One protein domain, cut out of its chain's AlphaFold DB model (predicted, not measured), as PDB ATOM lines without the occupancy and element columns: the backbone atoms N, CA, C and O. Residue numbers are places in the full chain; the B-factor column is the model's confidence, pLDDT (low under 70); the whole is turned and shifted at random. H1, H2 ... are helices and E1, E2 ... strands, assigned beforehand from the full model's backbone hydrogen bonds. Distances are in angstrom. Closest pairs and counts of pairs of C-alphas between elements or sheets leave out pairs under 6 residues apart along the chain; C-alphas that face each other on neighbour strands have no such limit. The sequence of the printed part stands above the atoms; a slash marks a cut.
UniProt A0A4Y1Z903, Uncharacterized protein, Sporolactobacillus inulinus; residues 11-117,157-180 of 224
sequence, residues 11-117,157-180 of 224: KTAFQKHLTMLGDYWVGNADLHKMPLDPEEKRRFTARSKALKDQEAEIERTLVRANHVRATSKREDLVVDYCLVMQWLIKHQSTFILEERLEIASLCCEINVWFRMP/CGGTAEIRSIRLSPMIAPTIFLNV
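AT A GLANCE: This is residues 11 to 117 and 157 to 180 of the 224 residues of an uncharacterized protein of Sporolactobacillus inulinus (UniProt A0A4Y1Z903). A long, twisted and curled ribbon of a sheet makes the length of this domain: E1, E2 and E3 run nearly its whole length, and short E4 joins beside E3 at one end. H1 packs along E1, H3 sits over E3 near the end where E4 stops, and H2 only grazes the sheet. The printed part has 131 residues, with three named helices and four named strands in the order H1 H2 E1 E2 E3 E4 H3 along the chain; the sheet's order is E1 - E2 - E3 - E4, all antiparallel, and the class is mixed, helices and strands. It is elongated, 53 by 29 by 24 A, and only just loose, close to compact, with a radius of gyration of the C-alphas of 16.9 A.

HOW THE PARTS SIT: Start with E1, residues 56 to 73, which bends by 69 degrees at residue 59, and E2, residues 76 to 91: in this hairpin N 64 and O 84 are 2.9 A apart. With E3, residues 94 to 109, they form a meander, each strand the antiparallel neighbour of the one before; N 85 and O 100 are 2.9 A apart. At edge strand E4, residues 161 to 168, find N 99 and O 164 at 2.8 A. H1, residues 11 to 25, is on the sheet at a height of 8.5 A, in two layers, a helix on one face of a sheet; its closest C-alphas to E1 are Gly 22 and Thr 61, 5.4 A. H2, residues 38 to 53, only grazes the sheet with residues 48 to 52; its closest C-alphas to E1 are Leu 51 and Glu 57, 6.5 A. H3, residues 173 to 180, is over E3, height 9.4 A, with closest C-alphas Phe 95 and Ala 173, 6.4 A. In H1, H2 and H3 every O i to N i+4 pair is within hydrogen-bond range.

IN THESE COORDINATES: Find C-alpha 11 at (144.346, 172.693, 38.579), where H1 begins its 21.6 A; H2 spans 22.2 A. E1, E2 and E3 span 44.2, 44.5 and 45.1 A, E4 22.3 A, and H3 10.9 A to C-alpha 180 at (122.348, 166.106, 41.789).

THE WHOLE: The C-alphas of Pro 117 and Met 171, the two farthest apart, are 55.2 A apart. Residues 118 to 156 are not printed, a gap of 25.6 A between C-alphas 117 and 157. H1 to H2 is a long link. The model's pLDDT is under 70 at residues 105 to 117, 157 to 161, 170 to 171 and 173 to 180.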
ATOM      1  N   LYS A  11     145.673 173.202  38.209       81.62
ATOM      2  CA  LYS A  11     144.346 172.693  38.579       81.62
ATOM      3  C   LYS A  11     143.665 173.620  39.571       81.62
ATOM      4  O   LYS A  11     142.504 173.961  39.393       81.62
ATOM      5  N   THR A  12     144.403 174.073  40.580       83.50
ATOM      6  CA  THR A  12     143.890 175.008  41.585       83.50
ATOM      7  C   THR A  12     143.535 176.360  40.962       83.50
ATOM      8  O   THR A  12     142.492 176.930  41.280       83.50
ATOM      9  N   ALA A  13     144.373 176.883  40.059       81.38
ATOM     10  CA  ALA A  13     144.085 178.136  39.358       81.38
ATOM     11  C   ALA A  13     142.853 178.014  38.445       81.38
ATOM     12  O   ALA A  13     141.976 178.878  38.469       81.38
ATOM     13  N   PHE A  14     142.755 176.913  37.702       82.81
ATOM     14  CA  PHE A  14     141.625 176.621  36.830       82.81
ATOM     15  C   PHE A  14     140.328 176.434  37.626       82.81
ATOM     16  O   PHE A  14     139.318 177.046  37.297       82.81
ATOM     17  N   GLN A  15     140.362 175.700  38.740       86.44
ATOM     18  CA  GLN A  15     139.197 175.526  39.607       86.44
ATOM     19  C   GLN A  15     138.687 176.866  40.156       86.44
ATOM     20  O   GLN A  15     137.486 177.116  40.133       86.44
ATOM     21  N   LYS A  16     139.590 177.759  40.588       85.44
ATOM     22  CA  LYS A  16     139.219 179.118  41.021       85.44
ATOM     23  C   LYS A  16     138.552 179.915  39.904       85.44
ATOM     24  O   LYS A  16     137.607 180.652  40.166       85.44
ATOM     25  N   HIS A  17     139.036 179.768  38.673       84.38
ATOM     26  CA  HIS A  17     138.423 180.403  37.514       84.38
ATOM     27  C   HIS A  17     136.999 179.877  37.260       84.38
ATOM     28  O   HIS A  17     136.085 180.678  37.078       84.38
ATOM     29  N   LEU A  18     136.779 178.558  37.341       86.94
ATOM     30  CA  LEU A  18     135.442 177.960  37.208       86.94
ATOM     31  C   LEU A  18     134.475 178.432  38.301       86.94
ATOM     32  O   LEU A  18     133.323 178.739  38.004       86.94
ATOM     33  N   THR A  19     134.936 178.531  39.552       88.06
ATOM     34  CA  THR A  19     134.126 179.068  40.656       88.06
ATOM     35  C   THR A  19     133.734 180.519  40.396       88.06
ATOM     36  O   THR A  19     132.558 180.853  40.474       88.06
ATOM     37  N   MET A  20     134.690 181.358  39.982       87.12
ATOM     38  CA  MET A  20     134.432 182.763  39.660       87.12
ATOM     39  C   MET A  20     133.418 182.925  38.516       87.12
ATOM     40  O   MET A  20     132.574 183.817  38.564       87.12
ATOM     41  N   LEU A  21     133.472 182.053  37.501       87.44
ATOM     42  CA  LEU A  21     132.472 182.002  36.430       87.44
ATOM     43  C   LEU A  21     131.080 181.638  36.955       87.44
ATOM     44  O   LEU A  21     130.094 182.233  36.523       87.44
ATOM     45  N   GLY A  22     130.990 180.683  37.883       89.62
ATOM     46  CA  GLY A  22     129.734 180.342  38.552       89.62
ATOM     47  C   GLY A  22     129.151 181.535  39.310       89.62
ATOM     48  O   GLY A  22     128.003 181.912  39.069       89.62
ATOM     49  N   ASP A  23     129.967 182.171  40.148       88.75
ATOM     50  CA  ASP A  23     129.566 183.311  40.980       88.75
ATOM     51  C   ASP A  23     129.089 184.508  40.147       88.75
ATOM     52  O   ASP A  23     128.129 185.184  40.522       88.75
ATOM     53  N   TYR A  24     129.715 184.753  38.992       88.38
ATOM     54  CA  TYR A  24     129.295 185.812  38.075       88.38
ATOM     55  C   TYR A  24     127.849 185.630  37.604       88.38
ATOM     56  O   TYR A  24     127.065 186.577  37.630       88.38
ATOM     57  N   TRP A  25     127.473 184.417  37.200       88.31
ATOM     58  CA  TRP A  25     126.131 184.163  36.677       88.31
ATOM     59  C   TRP A  25     125.022 184.358  37.715       88.31
ATOM     60  O   TRP A  25     123.912 184.713  37.335       88.31
ATOM     61  N   VAL A  26     125.326 184.157  39.001       89.94
ATOM     62  CA  VAL A  26     124.399 184.410  40.123       89.94
ATOM     63  C   VAL A  26     124.394 185.897  40.524       89.94
ATOM     64  O   VAL A  26     123.634 186.315  41.385       89.94
ATOM     65  N   GLY A  27     125.236 186.731  39.903       86.25
ATOM     66  CA  GLY A  27     125.359 188.154  40.229       86.25
ATOM     67  C   GLY A  27     126.237 188.450  41.450       86.25
ATOM     68  O   GLY A  27     126.278 189.589  41.906       86.25
ATOM     69  N   ASN A  28     126.975 187.457  41.959       85.12
ATOM     70  CA  ASN A  28     127.862 187.611  43.118       85.12
ATOM     71  C   ASN A  28     129.246 188.173  42.755       85.12
ATOM     72  O   ASN A  28     129.987 188.606  43.639       85.12
ATOM     73  N   ALA A  29     129.616 188.163  41.471       83.81
ATOM     74  CA  ALA A  29     130.908 188.646  40.993       83.81
ATOM     75  C   ALA A  29     130.768 189.715  39.899       83.81
ATOM     76  O   ALA A  29     129.835 189.708  39.100       83.81
ATOM     77  N   ASP A  30     131.742 190.625  39.852       82.31
ATOM     78  CA  ASP A  30     131.807 191.719  38.882       82.31
ATOM     79  C   ASP A  30     132.578 191.293  37.619       82.31
ATOM     80  O   ASP A  30     133.781 191.008  37.675       82.31
ATOM     81  N   LEU A  31     131.898 191.310  36.467       78.62
ATOM     82  CA  LEU A  31     132.463 190.957  35.159       78.62
ATOM     83  C   LEU A  31     133.677 191.817  34.783       78.62
ATOM     84  O   LEU A  31     134.584 191.349  34.087       78.62
ATOM     85  N   HIS A  32     133.722 193.075  35.232       79.12
ATOM     86  CA  HIS A  32     134.820 193.985  34.906       79.12
ATOM     87  C   HIS A  32     136.141 193.539  35.532       79.12
ATOM     88  O   HIS A  32     137.201 193.770  34.947       79.12
ATOM     89  N   LYS A  33     136.077 192.840  36.670       80.62
ATOM     90  CA  LYS A  33     137.245 192.315  37.386       80.62
ATOM     91  C   LYS A  33     137.707 190.960  36.852       80.62
ATOM     92  O   LYS A  33     138.803 190.521  37.194       80.62
ATOM     93  N   MET A  34     136.908 190.306  36.006       78.62
ATOM     94  CA  MET A  34     137.261 189.006  35.447       78.62
ATOM     95  C   MET A  34     138.234 189.147  34.263       78.62
ATOM     96  O   MET A  34     138.026 190.002  33.385       78.62
ATOM     97  N   PRO A  35     139.274 188.294  34.189       78.00
ATOM     98  CA  PRO A  35     140.232 188.264  33.086       78.00
ATOM     99  C   PRO A  35     139.655 187.509  31.873       78.00
ATOM    100  O   PRO A  35     140.211 186.509  31.433       78.00
ATOM    101  N   LEU A  36     138.505 187.965  31.374       77.94
ATOM    102  CA  LEU A  36     137.831 187.411  30.196       77.94
ATOM    103  C   LEU A  36     138.143 188.232  28.947       77.94
ATOM    104  O   LEU A  36     138.358 189.449  29.038       77.94
ATOM    105  N   ASP A  37     138.102 187.569  27.795       80.81
ATOM    106  CA  ASP A  37     138.224 188.229  26.500       80.81
ATOM    107  C   ASP A  37     137.059 189.227  26.288       80.81
ATOM    108  O   ASP A  37     135.938 188.985  26.756       80.81
ATOM    109  N   PRO A  38     137.267 190.374  25.613       83.81
ATOM    110  CA  PRO A  38     136.193 191.332  25.352       83.81
ATOM    111  C   PRO A  38     134.970 190.719  24.658       83.81
ATOM    112  O   PRO A  38     133.842 191.119  24.956       83.81
ATOM    113  N   GLU A  39     135.163 189.745  23.770       82.12
ATOM    114  CA  GLU A  39     134.067 189.091  23.059       82.12
ATOM    115  C   GLU A  39     133.277 188.147  23.974       82.12
ATOM    116  O   GLU A  39     132.047 188.084  23.924       82.12
ATOM    117  N   GLU A  40     133.954 187.458  24.890       79.69
ATOM    118  CA  GLU A  40     133.296 186.703  25.959       79.69
ATOM    119  C   GLU A  40     132.477 187.631  26.853       79.69
ATOM    120  O   GLU A  40     131.290 187.385  27.071       79.69
ATOM    121  N   LYS A  41     133.066 188.746  27.305       86.38
ATOM    122  CA  LYS A  41     132.369 189.742  28.135       86.38
ATOM    123  C   LYS A  41     131.104 190.268  27.459       86.38
ATOM    124  O   LYS A  41     130.078 190.433  28.126       86.38
ATOM    125  N   ARG A  42     131.141 190.490  26.142       88.50
ATOM    126  CA  ARG A  42     129.959 190.874  25.355       88.50
ATOM    127  C   ARG A  42     128.897 189.782  25.358       88.50
ATOM    128  O   ARG A  42     127.740 190.088  25.637       88.50
ATOM    129  N   ARG A  43     129.273 188.519  25.129       86.31
ATOM    130  CA  ARG A  43     128.347 187.372  25.172       86.31
ATOM    131  C   ARG A  43     127.687 187.214  26.546       86.31
ATOM    132  O   ARG A  43     126.469 187.046  26.617       86.31
ATOM    133  N   PHE A  44     128.457 187.335  27.628       85.94
ATOM    134  CA  PHE A  44     127.941 187.284  29.001       85.94
ATOM    135  C   PHE A  44     126.970 188.433  29.294       85.94
ATOM    136  O   PHE A  44     125.876 188.200  29.808       85.94
ATOM    137  N   THR A  45     127.340 189.664  28.929       89.12
ATOM    138  CA  THR A  45     126.482 190.845  29.115       89.12
ATOM    139  C   THR A  45     125.189 190.726  28.306       89.12
ATOM    140  O   THR A  45     124.111 190.989  28.832       89.12
ATOM    141  N   ALA A  46     125.271 190.281  27.049       91.69
ATOM    142  CA  ALA A  46     124.109 190.095  26.185       91.69
ATOM    143  C   ALA A  46     123.140 189.039  26.739       91.69
ATOM    144  O   ALA A  46     121.933 189.267  26.755       91.69
ATOM    145  N   ARG A  47     123.658 187.912  27.252       89.75
ATOM    146  CA  ARG A  47     122.835 186.869  27.887       89.75
ATOM    147  C   ARG A  47     122.190 187.371  29.179       89.75
ATOM    148  O   ARG A  47     121.001 187.155  29.371       89.75
ATOM    149  N   SER A  48     122.946 188.060  30.037       89.94
ATOM    150  CA  SER A  48     122.412 188.641  31.277       89.94
ATOM    151  C   SER A  48     121.308 189.660  30.986       89.94
ATOM    152  O   SER A  48     120.264 189.637  31.633       89.94
ATOM    153  N   LYS A  49     121.494 190.502  29.963       92.88
ATOM    154  CA  LYS A  49     120.462 191.431  29.499       92.88
ATOM    155  C   LYS A  49     119.217 190.689  29.005       92.88
ATOM    156  O   LYS A  49     118.131 190.996  29.467       92.88
ATOM    157  N   ALA A  50     119.379 189.674  28.155       92.69
ATOM    158  CA  ALA A  50     118.254 188.893  27.637       92.69
ATOM    159  C   ALA A  50     117.445 188.194  28.743       92.69
ATOM    160  O   ALA A  50     116.227 188.120  28.650       92.69
ATOM    161  N   LEU A  51     118.107 187.706  29.798       91.19
ATOM    162  CA  LEU A  51     117.427 187.123  30.958       91.19
ATOM    163  C   LEU A  51     116.635 188.177  31.737       91.19
ATOM    164  O   LEU A  51     115.475 187.947  32.058       91.19
ATOM    165  N   LYS A  52     117.218 189.361  31.962       91.94
ATOM    166  CA  LYS A  52     116.514 190.488  32.596       91.94
ATOM    167  C   LYS A  52     115.306 190.948  31.784       91.94
ATOM    168  O   LYS A  52     114.255 191.184  32.367       91.94
ATOM    169  N   ASP A  53     115.444 191.028  30.462       95.19
ATOM    170  CA  ASP A  53     114.355 191.399  29.549       95.19
ATOM    171  C   ASP A  53     113.198 190.378  29.598       95.19
ATOM    172  O   ASP A  53     112.053 190.724  29.325       95.19
ATOM    173  N   GLN A  54     113.488 189.127  29.969       93.44
ATOM    174  CA  GLN A  54     112.506 188.059  30.171       93.44
ATOM    175  C   GLN A  54     111.992 187.964  31.613       93.44
ATOM    176  O   GLN A  54     111.284 187.017  31.919       93.44
ATOM    177  N   GLU A  55     112.363 188.873  32.522       93.56
ATOM    178  CA  GLU A  55     112.074 188.736  33.963       93.56
ATOM    179  C   GLU A  55     112.559 187.386  34.544       93.56
ATOM    180  O   GLU A  55     111.980 186.828  35.481       93.56
ATOM    181  N   ALA A  56     113.631 186.841  33.964       94.00
ATOM    182  CA  ALA A  56     114.267 185.603  34.378       94.00
ATOM    183  C   ALA A  56     115.522 185.899  35.208       94.00
ATOM    184  O   ALA A  56     116.370 186.712  34.831       94.00
ATOM    185  N   GLU A  57     115.676 185.189  36.319       93.12
ATOM    186  CA  GLU A  57     116.829 185.303  37.208       93.12
ATOM    187  C   GLU A  57     117.531 183.952  37.338       93.12
ATOM    188  O   GLU A  57     116.892 182.908  37.459       93.12
ATOM    189  N   ILE A  58     118.863 183.952  37.308       93.50
ATOM    190  CA  ILE A  58     119.645 182.746  37.572       93.50
ATOM    191  C   ILE A  58     119.809 182.621  39.086       93.50
ATOM    192  O   ILE A  58     120.586 183.351  39.692       93.50
ATOM    193  N   GLU A  59     119.103 181.672  39.694       93.06
ATOM    194  CA  GLU A  59     119.166 181.454  41.143       93.06
ATOM    195  C   GLU A  59     120.441 180.703  41.537       93.06
ATOM    196  O   GLU A  59     121.066 180.981  42.561       93.06
ATOM    197  N   ARG A  60     120.828 179.709  40.730       92.56
ATOM    198  CA  ARG A  60     122.010 178.882  40.982       92.56
ATOM    199  C   ARG A  60     122.709 178.519  39.695       92.56
ATOM    200  O   ARG A  60     122.075 178.244  38.675       92.56
ATOM    201  N   THR A  61     124.027 178.426  39.782       93.62
ATOM    202  CA  THR A  61     124.871 177.941  38.700       93.62
ATOM    203  C   THR A  61     125.789 176.842  39.171       93.62
ATOM    204  O   THR A  61     126.239 176.791  40.315       93.62
ATOM    205  N   LEU A  62     126.070 175.938  38.247       92.25
ATOM    206  CA  LEU A  62     127.044 174.891  38.429       92.25
ATOM    207  C   LEU A  62     127.922 174.858  37.194       92.25
ATOM    208  O   LEU A  62     127.463 174.543  36.100       92.25
ATOM    209  N   VAL A  63     129.190 175.186  37.386       91.50
ATOM    210  CA  VAL A  63     130.192 175.140  36.329       91.50
ATOM    211  C   VAL A  63     131.146 174.003  36.655       91.50
ATOM    212  O   VAL A  63     131.794 173.997  37.702       91.50
ATOM    213  N   ARG A  64     131.205 173.009  35.774       89.38
ATOM    214  CA  ARG A  64     132.101 171.858  35.879       89.38
ATOM    215  C   ARG A  64     132.941 171.783  34.619       89.38
ATOM    216  O   ARG A  64     132.446 172.036  33.530       89.38
ATOM    217  N   ALA A  65     134.199 171.400  34.758       88.38
ATOM    218  CA  ALA A  65     135.035 171.066  33.617       88.38
ATOM    219  C   ALA A  65     135.381 169.584  33.692       88.38
ATOM    220  O   ALA A  65     136.043 169.135  34.629       88.38
ATOM    221  N   ASN A  66     134.933 168.828  32.699       86.69
ATOM    222  CA  ASN A  66     135.324 167.442  32.537       86.69
ATOM    223  C   ASN A  66     136.611 167.411  31.719       86.69
ATOM    224  O   ASN A  66     136.665 167.922  30.600       86.69
ATOM    225  N   HIS A  67     137.662 166.831  32.290       78.50
ATOM    226  CA  HIS A  67     138.918 166.643  31.581       78.50
ATOM    227  C   HIS A  67     138.711 165.645  30.437       78.50
ATOM    228  O   HIS A  67     138.371 164.488  30.684       78.50
ATOM    229  N   VAL A  68     138.935 166.085  29.200       79.38
ATOM    230  CA  VAL A  68     138.801 165.230  28.016       79.38
ATOM    231  C   VAL A  68     140.147 164.591  27.711       79.38
ATOM    232  O   VAL A  68     140.258 163.368  27.634       79.38
ATOM    233  N   ARG A  69     141.196 165.407  27.575       79.88
ATOM    234  CA  ARG A  69     142.523 164.937  27.177       79.88
ATOM    235  C   ARG A  69     143.598 165.920  27.623       79.88
ATOM    236  O   ARG A  69     143.414 167.121  27.528       79.88
ATOM    237  N   ALA A  70     144.754 165.411  28.031       80.56
ATOM    238  CA  ALA A  70     145.960 166.219  28.167       80.56
ATOM    239  C   ALA A  70     146.981 165.737  27.139       80.56
ATOM    240  O   ALA A  70     147.261 164.539  27.048       80.56
ATOM    241  N   THR A  71     147.535 166.659  26.362       80.50
ATOM    242  CA  THR A  71     148.646 166.378  25.454       80.50
ATOM    243  C   THR A  71     149.830 167.258  25.816       80.50
ATOM    244  O   THR A  71     149.715 168.474  25.935       80.50
ATOM    245  N   SER A  72     150.984 166.627  26.013       80.19
ATOM    246  CA  SER A  72     152.247 167.342  26.170       80.19
ATOM    247  C   SER A  72     152.839 167.548  24.781       80.19
ATOM    248  O   SER A  72     153.128 166.570  24.090       80.19
ATOM    249  N   LYS A  73     153.014 168.798  24.351       78.81
ATOM    250  CA  LYS A  73     153.665 169.131  23.077       78.81
ATOM    251  C   LYS A  73     154.912 169.956  23.353       78.81
ATOM    252  O   LYS A  73     154.803 171.102  23.761       78.81
ATOM    253  N   ARG A  74     156.088 169.380  23.074       80.19
ATOM    254  CA  ARG A  74     157.419 169.972  23.322       80.19
ATOM    255  C   ARG A  74     157.634 170.302  24.803       80.19
ATOM    256  O   ARG A  74     158.157 169.468  25.532       80.19
ATOM    257  N   GLU A  75     157.173 171.475  25.221       76.12
ATOM    258  CA  GLU A  75     157.273 172.036  26.568       76.12
ATOM    259  C   GLU A  75     155.931 172.617  27.038       76.12
ATOM    260  O   GLU A  75     155.873 173.193  28.109       76.12
ATOM    261  N   ASP A  76     154.843 172.454  26.285       75.44
ATOM    262  CA  ASP A  76     153.537 173.012  26.620       75.44
ATOM    263  C   ASP A  76     152.566 171.895  26.998       75.44
ATOM    264  O   ASP A  76     152.513 170.834  26.362       75.44
ATOM    265  N   LEU A  77     151.790 172.137  28.052       76.75
ATOM    266  CA  LEU A  77     150.703 171.261  28.457       76.75
ATOM    267  C   LEU A  77     149.416 171.794  27.834       76.75
ATOM    268  O   LEU A  77     148.881 172.810  28.267       76.75
ATOM    269  N   VAL A  78     148.906 171.100  26.825       80.00
ATOM    270  CA  VAL A  78     147.599 171.405  26.245       80.00
ATOM    271  C   VAL A  78     146.563 170.518  26.926       80.00
ATOM    272  O   VAL A  78     146.665 169.291  26.868       80.00
ATOM    273  N   VAL A  79     145.597 171.133  27.600       79.81
ATOM    274  CA  VAL A  79     144.505 170.447  28.296       79.81
ATOM    275  C   VAL A  79     143.209 170.717  27.547       79.81
ATOM    276  O   VAL A  79     142.686 171.825  27.571       79.81
ATOM    277  N   ASP A  80     142.673 169.689  26.910       82.00
ATOM    278  CA  ASP A  80     141.338 169.700  26.330       82.00
ATOM    279  C   ASP A  80     140.316 169.386  27.428       82.00
ATOM    280  O   ASP A  80     140.430 168.389  28.157       82.00
ATOM    281  N   TYR A  81     139.296 170.230  27.546       82.56
ATOM    282  CA  TYR A  81     138.242 170.092  28.544       82.56
ATOM    283  C   TYR A  81     136.867 170.361  27.936       82.56
ATOM    284  O   TYR A  81     136.694 171.122  26.987       82.56
ATOM    285  N   CYS A  82     135.863 169.713  28.511       86.25
ATOM    286  CA  CYS A  82     134.466 169.981  28.223       86.25
ATOM    287  C   CYS A  82     133.895 170.769  29.397       86.25
ATOM    288  O   CYS A  82     133.810 170.255  30.517       86.25
ATOM    289  N   LEU A  83     133.558 172.029  29.149       88.31
ATOM    290  CA  LEU A  83     132.902 172.890  30.112       88.31
ATOM    291  C   LEU A  83     131.403 172.584  30.102       88.31
ATOM    292  O   LEU A  83     130.721 172.759  29.097       88.31
ATOM    293  N   VAL A  84     130.901 172.128  31.240       89.81
ATOM    294  CA  VAL A  84     129.486 171.880  31.490       89.81
ATOM    295  C   VAL A  84     128.983 172.981  32.406       89.81
ATOM    296  O   VAL A  84     129.408 173.088  33.559       89.81
ATOM    297  N   MET A  85     128.086 173.810  31.890       92.06
ATOM    298  CA  MET A  85     127.412 174.856  32.649       92.06
ATOM    299  C   MET A  85     125.955 174.467  32.825       92.06
ATOM    300  O   MET A  85     125.252 174.243  31.846       92.06
ATOM    301  N   GLN A  86     125.499 174.402  34.067       93.06
ATOM    302  CA  GLN A  86     124.095 174.205  34.393       93.06
ATOM    303  C   GLN A  86     123.575 175.451  35.106       93.06
ATOM    304  O   GLN A  86     124.192 175.937  36.060       93.06
ATOM    305  N   TRP A  87     122.446 175.964  34.637       94.12
ATOM    306  CA  TRP A  87     121.774 177.139  35.171       94.12
ATOM    307  C   TRP A  87     120.392 176.748  35.664       94.12
ATOM    308  O   TRP A  87     119.590 176.198  34.912       94.12
ATOM    309  N   LEU A  88     120.112 177.057  36.927       94.62
ATOM    310  CA  LEU A  88     118.763 177.026  37.462       94.62
ATOM    311  C   LEU A  88     118.171 178.424  37.304       94.62
ATOM    312  O   LEU A  88     118.505 179.340  38.055       94.62
ATOM    313  N   ILE A  89     117.330 178.577  36.291       94.38
ATOM    314  CA  ILE A  89     116.703 179.842  35.933       94.38
ATOM    315  C   ILE A  89     115.303 179.860  36.537       94.38
ATOM    316  O   ILE A  89     114.476 178.994  36.246       94.38
ATOM    317  N   LYS A  90     115.032 180.856  37.370       94.25
ATOM    318  CA  LYS A  90     113.706 181.162  37.883       94.25
ATOM    319  C   LYS A  90     113.047 182.161  36.943       94.25
ATOM    320  O   LYS A  90     113.555 183.258  36.742       94.25
ATOM    321  N   HIS A  91     111.904 181.784  36.391       93.56
ATOM    322  CA  HIS A  91     111.071 182.660  35.581       93.56
ATOM    323  C   HIS A  91     109.669 182.670  36.188       93.56
ATOM    324  O   HIS A  91     108.963 181.653  36.158       93.56
ATOM    325  N   GLN A  92     109.291 183.805  36.781       91.38
ATOM    326  CA  GLN A  92     108.052 183.977  37.547       91.38
ATOM    327  C   GLN A  92     107.922 182.933  38.679       91.38
ATOM    328  O   GLN A  92     108.589 183.037  39.711       91.38
ATOM    329  N   SER A  93     107.086 181.908  38.486       91.38
ATOM    330  CA  SER A  93     106.833 180.801  39.423       91.38
ATOM    331  C   SER A  93     107.362 179.447  38.933       91.38
ATOM    332  O   SER A  93     107.112 178.420  39.561       91.38
ATOM    333  N   THR A  94     108.082 179.427  37.811       92.62
ATOM    334  CA  THR A  94     108.610 178.205  37.197       92.62
ATOM    335  C   THR A  94     110.128 178.177  37.246       92.62
ATOM    336  O   THR A  94     110.784 179.217  37.188       92.62
ATOM    337  N   PHE A  95     110.682 176.968  37.337       93.00
ATOM    338  CA  PHE A  95     112.119 176.750  37.281       93.00
ATOM    339  C   PHE A  95     112.475 176.008  36.001       93.00
ATOM    340  O   PHE A  95     111.875 174.986  35.657       93.00
ATOM    341  N   ILE A  96     113.467 176.528  35.298       92.31
ATOM    342  CA  ILE A  96     114.011 175.942  34.083       92.31
ATOM    343  C   ILE A  96     115.456 175.578  34.384       92.31
ATOM    344  O   ILE A  96     116.242 176.424  34.806       92.31
ATOM    345  N   LEU A  97     115.794 174.307  34.191       93.06
ATOM    346  CA  LEU A  97     117.173 173.852  34.232       93.06
ATOM    347  C   LEU A  97     117.704 173.852  32.802       93.06
ATOM    348  O   LEU A  97     117.275 173.048  31.975       93.06
ATOM    349  N   GLU A  98     118.629 174.759  32.516       91.75
ATOM    350  CA  GLU A  98     119.366 174.767  31.256       91.75
ATOM    351  C   GLU A  98     120.756 174.185  31.473       91.75
ATOM    352  O   GLU A  98     121.475 174.574  32.391       91.75
ATOM    353  N   GLU A  99     121.144 173.258  30.609       90.38
ATOM    354  CA  GLU A  99     122.482 172.701  30.533       90.38
ATOM    355  C   GLU A  99     123.119 173.111  29.209       90.38
ATOM    356  O   GLU A  99     122.537 172.953  28.135       90.38
ATOM    357  N   ARG A 100     124.338 173.634  29.290       88.19
ATOM    358  CA  ARG A 100     125.152 174.008  28.145       88.19
ATOM    359  C   ARG A 100     126.490 173.294  28.211       88.19
ATOM    360  O   ARG A 100     127.208 173.386  29.206       88.19
ATOM    361  N   LEU A 101     126.823 172.626  27.117       85.75
ATOM    362  CA  LEU A 101     128.101 171.959  26.913       85.75
ATOM    363  C   LEU A 101     128.935 172.801  25.958       85.75
ATOM    364  O   LEU A 101     128.452 173.146  24.885       85.75
ATOM    365  N   GLU A 102     130.164 173.131  26.335       82.62
ATOM    366  CA  GLU A 102     131.119 173.846  25.489       82.62
ATOM    367  C   GLU A 102     132.453 173.097  25.487       82.62
ATOM    368  O   GLU A 102     133.026 172.799  26.535       82.62
ATOM    369  N   ILE A 103     132.934 172.739  24.299       77.44
ATOM    370  CA  ILE A 103     134.207 172.030  24.139       77.44
ATOM    371  C   ILE A 103     135.302 173.069  23.913       77.44
ATOM    372  O   ILE A 103     135.234 173.819  22.945       77.44
ATOM    373  N   ALA A 104     136.308 173.105  24.785       73.00
ATOM    374  CA  ALA A 104     137.395 174.074  24.720       73.00
ATOM    375  C   ALA A 104     138.766 173.419  24.948       73.00
ATOM    376  O   ALA A 104     138.889 172.374  25.590       73.00
ATOM    377  N   SER A 105     139.816 174.053  24.426       64.38
ATOM    378  CA  SER A 105     141.205 173.630  24.619       64.38
ATOM    379  C   SER A 105     141.995 174.738  25.310       64.38
ATOM    380  O   SER A 105     141.993 175.884  24.863       64.38
ATOM    381  N   LEU A 106     142.650 174.399  26.420       63.81
ATOM    382  CA  LEU A 106     143.527 175.278  27.190       63.81
ATOM    383  C   LEU A 106     144.981 174.964  26.839       63.81
ATOM    384  O   LEU A 106     145.529 173.946  27.262       63.81
ATOM    385  N   CYS A 107     145.642 175.865  26.116       55.78
ATOM    386  CA  CYS A 107     147.088 175.800  25.917       55.78
ATOM    387  C   CYS A 107     147.803 176.429  27.121       55.78
ATOM    388  O   CYS A 107     147.847 177.651  27.257       55.78
ATOM    389  N   CYS A 108     148.377 175.604  28.000       56.91
ATOM    390  CA  CYS A 108     149.264 176.076  29.060       56.91
ATOM    391  C   CYS A 108     150.714 176.001  28.573       56.91
ATOM    392  O   CYS A 108     151.345 174.944  28.651       56.91
ATOM    393  N   GLU A 109     151.267 177.118  28.105       45.00
ATOM    394  CA  GLU A 109     152.703 177.176  27.825       45.00
ATOM    395  C   GLU A 109     153.489 177.153  29.147       45.00
ATOM    396  O   GLU A 109     153.412 178.098  29.940       45.00
ATOM    397  N   ILE A 110     154.253 176.083  29.419       45.38
ATOM    398  CA  ILE A 110     154.967 175.904  30.706       45.38
ATOM    399  C   ILE A 110     156.022 177.012  30.898       45.38
ATOM    400  O   ILE A 110     156.341 177.386  32.029       45.38
ATOM    401  N   ASN A 111     156.489 177.625  29.806       36.66
ATOM    402  CA  ASN A 111     157.452 178.728  29.830       36.66
ATOM    403  C   ASN A 111     156.846 180.128  30.007       36.66
ATOM    404  O   ASN A 111     157.570 181.049  30.400       36.66
ATOM    405  N   VAL A 112     155.544 180.323  29.783       39.19
ATOM    406  CA  VAL A 112     154.896 181.632  30.005       39.19
ATOM    407  C   VAL A 112     154.676 181.898  31.494       39.19
ATOM    408  O   VAL A 112     154.686 183.047  31.929       39.19
ATOM    409  N   TRP A 113     154.640 180.846  32.313       35.50
ATOM    410  CA  TRP A 113     154.627 180.980  33.771       35.50
ATOM    411  C   TRP A 113     155.991 181.397  34.353       35.50
ATOM    412  O   TRP A 113     156.034 182.021  35.412       35.50
ATOM    413  N   PHE A 114     157.106 181.125  33.656       27.45
ATOM    414  CA  PHE A 114     158.462 181.517  34.082       27.45
ATOM    415  C   PHE A 114     158.952 182.852  33.501       27.45
ATOM    416  O   PHE A 114     159.947 183.400  33.979       27.45
ATOM    417  N   ARG A 115     158.248 183.432  32.524       33.06
ATOM    418  CA  ARG A 115     158.507 184.786  32.009       33.06
ATOM    419  C   ARG A 115     157.563 185.821  32.631       33.06
ATOM    420  O   ARG A 115     156.941 186.614  31.930       33.06
ATOM    421  N   MET A 116     157.492 185.868  33.962       24.89
ATOM    422  CA  MET A 116     156.969 187.060  34.634       24.89
ATOM    423  C   MET A 116     157.982 188.225  34.551       24.89
ATOM    424  O   MET A 116     159.194 187.984  34.556       24.89
ATOM    425  N   PRO A 117     157.535 189.497  34.487       33.62
ATOM    426  CA  PRO A 117     158.360 190.649  34.092       33.62
ATOM    427  C   PRO A 117     159.462 191.064  35.078       33.62
ATOM    428  O   PRO A 117     160.121 192.081  34.861       33.62
ATOM    429  N   CYS A 157     139.372 179.325  22.974       41.97
ATOM    430  CA  CYS A 157     139.213 179.261  21.524       41.97
ATOM    431  C   CYS A 157     137.976 178.427  21.146       41.97
ATOM    432  O   CYS A 157     137.932 177.233  21.429       41.97
ATOM    433  N   GLY A 158     137.010 179.090  20.496       44.50
ATOM    434  CA  GLY A 158     135.851 178.575  19.746       44.50
ATOM    435  C   GLY A 158     135.486 177.094  19.894       44.50
ATOM    436  O   GLY A 158     136.020 176.251  19.177       44.50
ATOM    437  N   GLY A 159     134.497 176.814  20.745       52.50
ATOM    438  CA  GLY A 159     133.838 175.514  20.860       52.50
ATOM    439  C   GLY A 159     132.482 175.459  20.159       52.50
ATOM    440  O   GLY A 159     131.787 176.471  20.031       52.50
ATOM    441  N   THR A 160     132.063 174.263  19.743       56.44
ATOM    442  CA  THR A 160     130.647 173.992  19.462       56.44
ATOM    443  C   THR A 160     129.889 173.906  20.786       56.44
ATOM    444  O   THR A 160     130.397 173.350  21.763       56.44
ATOM    445  N   ALA A 161     128.689 174.492  20.831       63.78
ATOM    446  CA  ALA A 161     127.851 174.490  22.022       63.78
ATOM    447  C   ALA A 161     126.554 173.712  21.783       63.78
ATOM    448  O   ALA A 161     125.825 174.008  20.838       63.78
ATOM    449  N   GLU A 162     126.255 172.755  22.658       73.81
ATOM    450  CA  GLU A 162     124.956 172.076  22.711       73.81
ATOM    451  C   GLU A 162     124.176 172.616  23.914       73.81
ATOM    452  O   GLU A 162     124.736 172.751  25.006       73.81
ATOM    453  N   ILE A 163     122.902 172.958  23.712       76.38
ATOM    454  CA  ILE A 163     122.015 173.456  24.770       76.38
ATOM    455  C   ILE A 163     120.885 172.452  24.960       76.38
ATOM    456  O   ILE A 163     120.162 172.132  24.016       76.38
ATOM    457  N   ARG A 164     120.714 171.987  26.195       79.31
ATOM    458  CA  ARG A 164     119.600 171.143  26.629       79.31
ATOM    459  C   ARG A 164     118.804 171.904  27.679       79.31
ATOM    460  O   ARG A 164     119.380 172.525  28.564       79.31
ATOM    461  N   SER A 165     117.481 171.879  27.581       76.50
ATOM    462  CA  SER A 165     116.599 172.571  28.525       76.50
ATOM    463  C   SER A 165     115.555 171.603  29.059       76.50
ATOM    464  O   SER A 165     114.935 170.862  28.295       76.50
ATOM    465  N   ILE A 166     115.379 171.601  30.377       78.94
ATOM    466  CA  ILE A 166     114.394 170.788  31.082       78.94
ATOM    467  C   ILE A 166     113.562 171.728  31.952       78.94
ATOM    468  O   ILE A 166     114.084 172.418  32.830       78.94
ATOM    469  N   ARG A 167     112.244 171.753  31.734       80.56
ATOM    470  CA  ARG A 167     111.317 172.467  32.621       80.56
ATOM    471  C   ARG A 167     111.053 171.629  33.864       80.56
ATOM    472  O   ARG A 167     110.664 170.468  33.755       80.56
ATOM    473  N   LEU A 168     111.238 172.225  35.036       74.12
ATOM    474  CA  LEU A 168     110.991 171.581  36.319       74.12
ATOM    475  C   LEU A 168     109.709 172.136  36.941       74.12
ATOM    476  O   LEU A 168     109.452 173.340  36.932       74.12
ATOM    477  N   SER A 169     108.904 171.246  37.520       71.81
ATOM    478  CA  SER A 169     107.766 171.670  38.337       71.81
ATOM    479  C   SER A 169     108.263 172.371  39.610       71.81
ATOM    480  O   SER A 169     109.228 171.895  40.220       71.81
ATOM    481  N   PRO A 170     107.597 173.447  40.065       68.00
ATOM    482  CA  PRO A 170     108.063 174.258  41.192       68.00
ATOM    483  C   PRO A 170     108.201 173.489  42.511       68.00
ATOM    484  O   PRO A 170     109.055 173.827  43.322       68.00
ATOM    485  N   MET A 171     107.434 172.409  42.706       67.69
ATOM    486  CA  MET A 171     107.552 171.557  43.899       67.69
ATOM    487  C   MET A 171     108.784 170.637  43.898       67.69
ATOM    488  O   MET A 171     109.181 170.150  44.951       67.69
ATOM    489  N   ILE A 172     109.378 170.360  42.734       70.50
ATOM    490  CA  ILE A 172     110.413 169.323  42.573       70.50
ATOM    491  C   ILE A 172     111.800 169.946  42.326       70.50
ATOM    492  O   ILE A 172     112.827 169.348  42.659       70.50
ATOM    493  N   ALA A 173     111.837 171.167  41.783       62.09
ATOM    494  CA  ALA A 173     113.057 171.862  41.382       62.09
ATOM    495  C   ALA A 173     114.146 171.972  42.479       62.09
ATOM    496  O   ALA A 173     115.275 171.552  42.208       62.09
ATOM    497  N   PRO A 174     113.859 172.445  43.712       60.16
ATOM    498  CA  PRO A 174     114.899 172.574  44.737       60.16
ATOM    499  C   PRO A 174     115.459 171.214  45.188       60.16
ATOM    500  O   PRO A 174     116.654 171.095  45.466       60.16
ATOM    501  N   THR A 175     114.627 170.167  45.201       60.88
ATOM    502  CA  THR A 175     115.000 168.818  45.657       60.88
ATOM    503  C   THR A 175     115.877 168.081  44.644       60.88
ATOM    504  O   THR A 175     116.869 167.460  45.028       60.88
ATOM    505  N   ILE A 176     115.561 168.166  43.344       63.44
ATOM    506  CA  ILE A 176     116.408 167.573  42.293       63.44
ATOM    507  C   ILE A 176     117.769 168.260  42.266       63.44
ATOM    508  O   ILE A 176     118.791 167.577  42.192       63.44
ATOM    509  N   PHE A 177     117.797 169.590  42.384       58.84
ATOM    510  CA  PHE A 177     119.059 170.314  42.385       58.84
ATOM    511  C   PHE A 177     119.932 169.891  43.573       58.84
ATOM    512  O   PHE A 177     121.098 169.591  43.376       58.84
ATOM    513  N   LEU A 178     119.377 169.750  44.783       57.59
ATOM    514  CA  LEU A 178     120.126 169.258  45.949       57.59
ATOM    515  C   LEU A 178     120.676 167.830  45.758       57.59
ATOM    516  O   LEU A 178     121.842 167.584  46.065       57.59
ATOM    517  N   ASN A 179     119.881 166.912  45.199       55.22
ATOM    518  CA  ASN A 179     120.287 165.513  45.014       55.22
ATOM    519  C   ASN A 179     121.339 165.316  43.909       55.22
ATOM    520  O   ASN A 179     122.213 164.464  44.042       55.22
ATOM    521  N   VAL A 180     121.308 166.119  42.842       56.75
ATOM    522  CA  VAL A 180     122.348 166.106  41.789       56.75
ATOM    523  C   VAL A 180     123.652 166.768  42.270       56.75
ATOM    524  O   VAL A 180     124.737 166.523  41.733       56.75
TER     525      VAL A 180